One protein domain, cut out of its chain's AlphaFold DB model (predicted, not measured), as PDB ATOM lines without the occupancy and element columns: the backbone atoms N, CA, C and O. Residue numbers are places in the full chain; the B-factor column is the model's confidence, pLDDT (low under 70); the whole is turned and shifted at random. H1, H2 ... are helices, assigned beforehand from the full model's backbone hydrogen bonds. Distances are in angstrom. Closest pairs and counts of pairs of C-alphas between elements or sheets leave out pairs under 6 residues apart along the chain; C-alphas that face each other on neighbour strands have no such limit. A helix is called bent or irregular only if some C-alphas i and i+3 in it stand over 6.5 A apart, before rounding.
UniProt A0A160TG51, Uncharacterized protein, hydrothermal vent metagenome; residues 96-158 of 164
ATOM      1  N   ALA A  96      85.598  54.506   3.014       86.50
ATOM      2  CA  ALA A  96      84.693  54.557   1.861       86.50
ATOM      3  C   ALA A  96      84.514  53.186   1.222       86.50
ATOM      4  O   ALA A  96      83.390  52.703   1.168       86.50
ATOM      5  N   HIS A  97      85.611  52.517   0.857       88.38
ATOM      6  CA  HIS A  97      85.553  51.184   0.254       88.38
ATOM      7  C   HIS A  97      84.807  50.175   1.129       88.38
ATOM      8  O   HIS A  97      83.946  49.452   0.637       88.38
ATOM      9  N   ARG A  98      85.068  50.179   2.443       89.88
ATOM     10  CA  ARG A  98      84.387  49.287   3.389       89.88
ATOM     11  C   ARG A  98      82.881  49.558   3.452       89.88
ATOM     12  O   ARG A  98      82.104  48.612   3.445       89.88
ATOM     13  N   HIS A  99      82.463  50.823   3.502       91.31
ATOM     14  CA  HIS A  99      81.040  51.177   3.547       91.31
ATOM     15  C   HIS A  99      80.340  50.910   2.211       91.31
ATOM     16  O   HIS A  99      79.201  50.460   2.207       91.31
ATOM     17  N   THR A 100      81.019  51.126   1.082       91.06
ATOM     18  CA  THR A 100      80.509  50.740  -0.240       91.06
ATOM     19  C   THR A 100      80.314  49.229  -0.332       91.06
ATOM     20  O   THR A 100      79.263  48.792  -0.784       91.06
ATOM     21  N   ALA A 101      81.267  48.431   0.159       90.81
ATOM     22  CA  ALA A 101      81.125  46.978   0.205       90.81
ATOM     23  C   ALA A 101      79.956  46.540   1.107       90.81
ATOM     24  O   ALA A 101      79.199  45.652   0.733       90.81
ATOM     25  N   MET A 102      79.762  47.190   2.261       93.81
ATOM     26  CA  MET A 102      78.598  46.948   3.125       93.81
ATOM     27  C   MET A 102      77.270  47.214   2.406       93.81
ATOM     28  O   MET A 102      76.358  46.401   2.521       93.81
ATOM     29  N   LEU A 103      77.166  48.325   1.667       93.75
ATOM     30  CA  LEU A 103      75.971  48.643   0.878       93.75
ATOM     31  C   LEU A 103      75.732  47.590  -0.206       93.75
ATOM     32  O   LEU A 103      74.645  47.037  -0.277       93.75
ATOM     33  N   TYR A 104      76.770  47.235  -0.964       92.62
ATOM     34  CA  TYR A 104      76.673  46.217  -2.011       92.62
ATOM     35  C   TYR A 104      76.197  44.858  -1.475       92.62
ATOM     36  O   TYR A 104      75.280  44.256  -2.026       92.62
ATOM     37  N   VAL A 105      76.776  44.391  -0.362       93.19
ATOM     38  CA  VAL A 105      76.362  43.139   0.297       93.19
ATOM     39  C   VAL A 105      74.910  43.210   0.767       93.19
ATOM     40  O   VAL A 105      74.187  42.221   0.661       93.19
ATOM     41  N   HIS A 106      74.476  44.360   1.287       93.50
ATOM     42  CA  HIS A 106      73.092  44.543   1.702       93.50
ATOM     43  C   HIS A 106      72.124  44.477   0.520       93.50
ATOM     44  O   HIS A 106      71.145  43.739   0.606       93.50
ATOM     45  N   ASP A 107      72.413  45.196  -0.565       93.81
ATOM     46  CA  ASP A 107      71.564  45.239  -1.759       93.81
ATOM     47  C   ASP A 107      71.387  43.827  -2.341       93.81
ATOM     48  O   ASP A 107      70.267  43.363  -2.529       93.81
ATOM     49  N   MET A 108      72.482  43.070  -2.473       93.69
ATOM     50  CA  MET A 108      72.425  41.674  -2.918       93.69
ATOM     51  C   MET A 108      71.590  40.778  -1.997       93.69
ATOM     52  O   MET A 108      70.847  39.916  -2.465       93.69
ATOM     53  N   ALA A 109      71.703  40.962  -0.681       91.75
ATOM     54  CA  ALA A 109      70.913  40.193   0.273       91.75
ATOM     55  C   ALA A 109      69.415  40.551   0.205       91.75
ATOM     56  O   ALA A 109      68.579  39.669   0.399       91.75
ATOM     57  N   GLN A 110      69.063  41.814  -0.077       93.31
ATOM     58  CA  GLN A 110      67.673  42.222  -0.331       93.31
ATOM     59  C   GLN A 110      67.111  41.576  -1.602       93.31
ATOM     60  O   GLN A 110      65.941  41.196  -1.616       93.31
ATOM     61  N   ASP A 111      67.958  41.352  -2.606       94.50
ATOM     62  CA  ASP A 111      67.613  40.625  -3.835       94.50
ATOM     63  C   ASP A 111      67.564  39.091  -3.646       94.50
ATOM     64  O   ASP A 111      67.345  38.340  -4.597       94.50
ATOM     65  N   GLY A 112      67.745  38.600  -2.414       94.25
ATOM     66  CA  GLY A 112      67.650  37.182  -2.066       94.25
ATOM     67  C   GLY A 112      68.939  36.381  -2.263       94.25
ATOM     68  O   GLY A 112      68.914  35.158  -2.109       94.25
ATOM     69  N   ALA A 113      70.067  37.032  -2.566       94.62
ATOM     70  CA  ALA A 113      71.350  36.352  -2.691       94.62
ATOM     71  C   ALA A 113      71.803  35.771  -1.343       94.62
ATOM     72  O   ALA A 113      71.780  36.434  -0.301       94.62
ATOM     73  N   SER A 114      72.267  34.523  -1.356       93.44
ATOM     74  CA  SER A 114      72.877  33.916  -0.178       93.44
ATOM     75  C   SER A 114      74.303  34.436   0.030       93.44
ATOM     76  O   SER A 114      74.960  34.908  -0.896       93.44
ATOM     77  N   LEU A 115      74.851  34.262   1.239       92.06
ATOM     78  CA  LEU A 115      76.270  34.557   1.494       92.06
ATOM     79  C   LEU A 115      77.203  33.811   0.525       92.06
ATOM     80  O   LEU A 115      78.280  34.311   0.227       92.06
ATOM     81  N   ARG A 116      76.816  32.621   0.046       92.25
ATOM     82  CA  ARG A 116      77.623  31.867  -0.921       92.25
ATOM     83  C   ARG A 116      77.614  32.533  -2.294       92.25
ATOM     84  O   ARG A 116      78.670  32.617  -2.909       92.25
ATOM     85  N   ASP A 117      76.457  33.017  -2.736       92.81
ATOM     86  CA  ASP A 117      76.305  33.695  -4.029       92.81
ATOM     87  C   ASP A 117      77.100  35.002  -4.037       92.81
ATOM     88  O   ASP A 117      77.882  35.256  -4.947       92.81
ATOM     89  N   ILE A 118      76.987  35.778  -2.955       90.88
ATOM     90  CA  ILE A 118      77.768  37.004  -2.754       90.88
ATOM     91  C   ILE A 118      79.267  36.677  -2.695       90.88
ATOM     92  O   ILE A 118      80.077  37.351  -3.326       90.88
ATOM     93  N   GLY A 119      79.650  35.616  -1.979       89.88
ATOM     94  CA  GLY A 119      81.033  35.148  -1.922       89.88
ATOM     95  C   GLY A 119      81.593  34.792  -3.301       89.88
ATOM     96  O   GLY A 119      82.713  35.180  -3.605       89.88
ATOM     97  N   GLY A 120      80.810  34.128  -4.153       89.94
ATOM     98  CA  GLY A 120      81.214  33.777  -5.519       89.94
ATOM     99  C   GLY A 120      81.347  34.967  -6.474       89.94
ATOM    100  O   GLY A 120      81.974  34.833  -7.516       89.94
ATOM    101  N   LEU A 121      80.776  36.123  -6.129       86.25
ATOM    102  CA  LEU A 121      80.942  37.370  -6.883       86.25
ATOM    103  C   LEU A 121      82.132  38.200  -6.393       86.25
ATOM    104  O   LEU A 121      82.726  38.947  -7.167       86.25
ATOM    105  N   VAL A 122      82.455  38.102  -5.103       82.25
ATOM    106  CA  VAL A 122      83.542  38.863  -4.466       82.25
ATOM    107  C   VAL A 122      84.884  38.136  -4.572       82.25
ATOM    108  O   VAL A 122      85.925  38.788  -4.632       82.25
ATOM    109  N   HIS A 123      84.869  36.804  -4.577       81.56
ATOM    110  CA  HIS A 123      86.061  35.968  -4.640       81.56
ATOM    111  C   HIS A 123      86.142  35.252  -5.988       81.56
ATOM    112  O   HIS A 123      85.207  34.554  -6.371       81.56
ATOM    113  N   ASP A 124      87.295  35.354  -6.656       78.19
ATOM    114  CA  ASP A 124      87.553  34.671  -7.934       78.19
ATOM    115  C   ASP A 124      87.425  33.139  -7.821       78.19
ATOM    116  O   ASP A 124      87.047  32.463  -8.778       78.19
ATOM    117  N   GLN A 125      87.731  32.580  -6.643       84.19
ATOM    118  CA  GLN A 125      87.532  31.171  -6.314       84.19
ATOM    119  C   GLN A 125      86.984  31.031  -4.892       84.19
ATOM    120  O   GLN A 125      87.548  31.565  -3.936       84.19
ATOM    121  N   LEU A 126      85.882  30.294  -4.755       86.50
ATOM    122  CA  LEU A 126      85.320  29.946  -3.453       86.50
ATOM    123  C   LEU A 126      86.119  28.796  -2.819       86.50
ATOM    124  O   LEU A 126      86.450  27.844  -3.525       86.50
ATOM    125  N   PRO A 127      86.360  28.827  -1.497       88.19
ATOM    126  CA  PRO A 127      86.921  27.688  -0.779       88.19
ATOM    127  C   PRO A 127      86.058  26.433  -0.944       88.19
ATOM    128  O   PRO A 127      84.826  26.511  -0.859       88.19
ATOM    129  N   ASP A 128      86.709  25.276  -1.088       85.88
ATOM    130  CA  ASP A 128      86.031  23.979  -1.213       85.88
ATOM    131  C   ASP A 128      85.111  23.709  -0.012       85.88
ATOM    132  O   ASP A 128      83.938  23.361  -0.178       85.88
ATOM    133  N   ASP A 129      85.600  23.965   1.208       90.44
ATOM    134  CA  ASP A 129      84.781  23.943   2.423       90.44
ATOM    135  C   ASP A 129      84.256  25.340   2.786       90.44
ATOM    136  O   ASP A 129      84.588  25.943   3.811       90.44
ATOM    137  N   TRP A 130      83.375  25.863   1.933       89.94
ATOM    138  CA  TRP A 130      82.708  27.148   2.153       89.94
ATOM    139  C   TRP A 130      82.090  27.275   3.552       89.94
ATOM    140  O   TRP A 130      82.078  28.361   4.139       89.94
ATOM    141  N   ARG A 131      81.547  26.185   4.111       89.38
ATOM    142  CA  ARG A 131      80.767  26.258   5.350       89.38
ATOM    143  C   ARG A 131      81.615  26.636   6.557       89.38
ATOM    144  O   ARG A 131      81.083  27.368   7.396       89.38
ATOM    145  N   SER A 132      82.853  26.155   6.632       91.25
ATOM    146  CA  SER A 132      83.795  26.421   7.726       91.25
ATOM    147  C   SER A 132      84.810  27.528   7.402       91.25
ATOM    148  O   SER A 132      85.552  27.953   8.286       91.25
ATOM    149  N   SER A 133      84.801  28.031   6.163       92.44
ATOM    150  CA  SER A 133      85.764  29.018   5.674       92.44
ATOM    151  C   SER A 133      85.800  30.337   6.467       92.44
ATOM    152  O   SER A 133      84.786  30.849   6.973       92.44
ATOM    153  N   SER A 134      86.996  30.924   6.535       91.12
ATOM    154  CA  SER A 134      87.228  32.282   7.041       91.12
ATOM    155  C   SER A 134      86.476  33.327   6.223       91.12
ATOM    156  O   SER A 134      85.886  34.241   6.790       91.12
ATOM    157  N   GLU A 135      86.419  33.132   4.912       91.50
ATOM    158  CA  GLU A 135      85.804  33.988   3.905       91.50
ATOM    159  C   GLU A 135      84.309  34.139   4.181       91.50
ATOM    160  O   GLU A 135      83.795  35.255   4.290       91.50
ATOM    161  N   ARG A 136      83.609  33.023   4.423       93.62
ATOM    162  CA  ARG A 136      82.205  33.051   4.851       93.62
ATOM    163  C   ARG A 136      82.033  33.813   6.162       93.62
ATOM    164  O   ARG A 136      81.056  34.547   6.328       93.62
ATOM    165  N   SER A 137      82.942  33.614   7.113       93.94
ATOM    166  CA  SER A 137      82.878  34.279   8.416       93.94
ATOM    167  C   SER A 137      83.098  35.789   8.304       93.94
ATOM    168  O   SER A 137      82.376  36.548   8.954       93.94
ATOM    169  N   ASP A 138      84.039  36.231   7.472       91.88
ATOM    170  CA  ASP A 138      84.288  37.641   7.170       91.88
ATOM    171  C   ASP A 138      83.117  38.285   6.440       91.88
ATOM    172  O   ASP A 138      82.658  39.356   6.842       91.88
ATOM    173  N   LEU A 139      82.573  37.608   5.429       92.62
ATOM    174  CA  LEU A 139      81.422  38.099   4.685       92.62
ATOM    175  C   LEU A 139      80.181  38.217   5.575       92.62
ATOM    176  O   LEU A 139      79.472  39.219   5.513       92.62
ATOM    177  N   ARG A 140      79.958  37.248   6.471       94.50
ATOM    178  CA  ARG A 140      78.898  37.337   7.486       94.50
ATOM    179  C   ARG A 140      79.102  38.545   8.400       94.50
ATOM    180  O   ARG A 140      78.174  39.323   8.572       94.50
ATOM    181  N   ARG A 141      80.313  38.752   8.930       94.56
ATOM    182  CA  ARG A 141      80.622  39.932   9.761       94.56
ATOM    183  C   ARG A 141      80.376  41.243   9.013       94.56
ATOM    184  O   ARG A 141      79.918  42.213   9.615       94.56
ATOM    185  N   LEU A 142      80.699  41.290   7.721       93.38
ATOM    186  CA  LEU A 142      80.461  42.458   6.878       93.38
ATOM    187  C   LEU A 142      78.960  42.711   6.680       93.38
ATOM    188  O   LEU A 142      78.530  43.856   6.815       93.38
ATOM    189  N   ALA A 143      78.177  41.660   6.427       93.81
ATOM    190  CA  ALA A 143      76.721  41.728   6.303       93.81
ATOM    191  C   ALA A 143      76.049  42.170   7.617       93.81
ATOM    192  O   ALA A 143      75.211  43.071   7.607       93.81
ATOM    193  N   ASP A 144      76.472  41.616   8.755       95.12
ATOM    194  CA  ASP A 144      75.967  41.996  10.079       95.12
ATOM    195  C   ASP A 144      76.253  43.478  10.371       95.12
ATOM    196  O   ASP A 144      75.384  44.223  10.830       95.12
ATOM    197  N   ALA A 145      77.466  43.940  10.059       93.94
ATOM    198  CA  ALA A 145      77.835  45.343  10.201       93.94
ATOM    199  C   ALA A 145      77.036  46.254   9.249       93.94
ATOM    200  O   ALA A 145      76.627  47.343   9.654       93.94
ATOM    201  N   ALA A 146      76.766  45.815   8.015       94.25
ATOM    202  CA  ALA A 146      75.909  46.541   7.079       94.25
ATOM    203  C   ALA A 146      74.487  46.706   7.637       94.25
ATOM    204  O   ALA A 146      73.962  47.821   7.674       94.25
ATOM    205  N   ALA A 147      73.902  45.626   8.163       93.69
ATOM    206  CA  ALA A 147      72.579  45.649   8.780       93.69
ATOM    207  C   ALA A 147      72.515  46.627   9.968       93.69
ATOM    208  O   ALA A 147      71.585  47.428  10.060       93.69
ATOM    209  N   GLN A 148      73.533  46.637  10.836       94.12
ATOM    210  CA  GLN A 148      73.621  47.590  11.952       94.12
ATOM    211  C   GLN A 148      73.703  49.047  11.476       94.12
ATOM    212  O   GLN A 148      73.064  49.935  12.049       94.12
ATOM    213  N   MET A 149      74.473  49.311  10.417       93.12
ATOM    214  CA  MET A 149      74.585  50.651   9.843       93.12
ATOM    215  C   MET A 149      73.242  51.139   9.290       93.12
ATOM    216  O   MET A 149      72.866  52.284   9.552       93.12
ATOM    217  N   ILE A 150      72.498  50.273   8.602       92.38
ATOM    218  CA  ILE A 150      71.186  50.575   8.007       92.38
ATOM    219  C   ILE A 150      70.109  50.764   9.077       92.38
ATOM    220  O   ILE A 150      69.321  51.705   8.992       92.38
ATOM    221  N   ALA A 151      70.145  49.969  10.148       93.25
ATOM    222  CA  ALA A 151      69.240  50.077  11.295       93.25
ATOM    223  C   ALA A 151      69.434  51.356  12.145       93.25
ATOM    224  O   ALA A 151      68.819  51.510  13.199       93.25
ATOM    225  N   GLY A 152      70.278  52.297  11.705       88.06
ATOM    226  CA  GLY A 152      70.483  53.599  12.345       88.06
ATOM    227  C   GLY A 152      71.928  53.885  12.746       88.06
ATOM    228  O   GLY A 152      72.226  55.022  13.126       88.06
ATOM    229  N   GLY A 153      72.838  52.913  12.622       88.69
ATOM    230  CA  GLY A 153      74.267  53.097  12.888       88.69
ATOM    231  C   GLY A 153      74.917  54.185  12.025       88.69
ATOM    232  O   GLY A 153      75.838  54.862  12.485       88.69
ATOM    233  N   TYR A 154      74.375  54.466  10.831       87.75
ATOM    234  CA  TYR A 154      74.832  55.555   9.955       87.75
ATOM    235  C   TYR A 154      74.859  56.928  10.643       87.75
ATOM    236  O   TYR A 154      75.641  57.793  10.254       87.75
ATOM    237  N   ARG A 155      74.052  57.150  11.688       85.25
ATOM    238  CA  ARG A 155      74.031  58.419  12.434       85.25
ATOM    239  C   ARG A 155      75.373  58.732  13.095       85.25
ATOM    240  O   ARG A 155      75.697  59.902  13.275       85.25
ATOM    241  N   LEU A 156      76.183  57.715  13.392       84.69
ATOM    242  CA  LEU A 156      77.546  57.890  13.902       84.69
ATOM    243  C   LEU A 156      78.474  58.552  12.872       84.69
ATOM    244  O   LEU A 156      79.434  59.215  13.259       84.69
ATOM    245  N   LEU A 157      78.167  58.441  11.574       82.56
ATOM    246  CA  LEU A 157      78.909  59.113  10.501       82.56
ATOM    247  C   LEU A 157      78.632  60.622  10.443       82.56
ATOM    248  O   LEU A 157      79.434  61.362   9.881       82.56
ATOM    249  N   LEU A 158      77.516  61.077  11.022       77.19
ATOM    250  CA  LEU A 158      77.111  62.488  11.045       77.19
ATOM    251  C   LEU A 158      77.731  63.264  12.218       77.19
ATOM    252  O   LEU A 158      77.605  64.486  12.300       77.19
TER     253      LEU A 158
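What this domain is: This is residues 96 to 158 of the 164 residues of an uncharacterized protein of hydrothermal vent metagenome (UniProt A0A160TG51). One long helix, H3, makes the backbone of a small elongated body, and two shorter helices, H1 and H2, pack crosswise on one side of it, H1 on its later half and H2 on its earlier half. A fourth, very short helix, H4, lies beyond the last residues of H3, and at the other end of the body residues 123 to 133 make a loop that leads from H2 into H3. The printed part has 63 residues with four named helices, in the order H1, H2, H3, H4, and no named strand; the class is all helix. It is only just compact, close to loose, with a radius of gyration of the C-alphas of 12.3 A, and its C-alphas span 41 by 22 by 18 A.

Where its parts are: H1 runs from Ala 96, with its C-alpha at (84.693, 54.557, 1.861), to Gln 110, over 21.1 A. H2 holds residues 115 to 122 and is 10.3 A long. H3, the longest helix, holds residues 134 to 150; it begins at C-alpha 134, at (87.228, 32.282, 7.041), and measures 24.3 A. H4 holds residues 153 to 158, is 10.0 A long and ends at C-alpha 158, at (77.111, 62.488, 11.045). No helix is bent or irregular.

How they stand to each other: H1 and H2 only just touch, with 3 pairs of C-alphas within 8 A, and H1 does so with residues 105 to 109 alone. Their closest C-alphas are those of Val 105 and Ile 118, 7.0 A apart. The two stand at a steep tilt of 46 degrees, opposite ways. H1 touches H3 about perpendicular, at 90 degrees; the closest C-alphas, of Met 102 and Ala 146, are 4.8 A apart. H3 touches H1 with residues 142 to 147 alone. H2 touches H3 about perpendicular too, at 82 degrees, and here H3 takes part with residues 135 to 140 alone. Their closest C-alphas, of Leu 115 and Arg 136, are 7.0 A apart. H3 and H4 meet only through their link and are near each other, with 8 pairs of C-alphas within 10 A. H4 is apart from H1 and H2. In H1, H2 and H3 every O i to N i+4 pair is within hydrogen-bond range; in H4 0 of 2 are, while 3 of 3 O i to N i+3 pairs are.

The domain as a whole: The two C-alphas farthest apart are those of Asp 128 and Leu 158, at 41.4 A, whereas the first and last printed C-alphas, of Ala 96 and Leu 158, are 14.3 A apart. The links from H1 to H2 and from H3 to H4 are tight, and the link from H2 to H3, of 11 residues, is long. The printed part has no cut. The mean pLDDT of the printed part is 90.5, that of H4 is 84, and no printed residue is under 70.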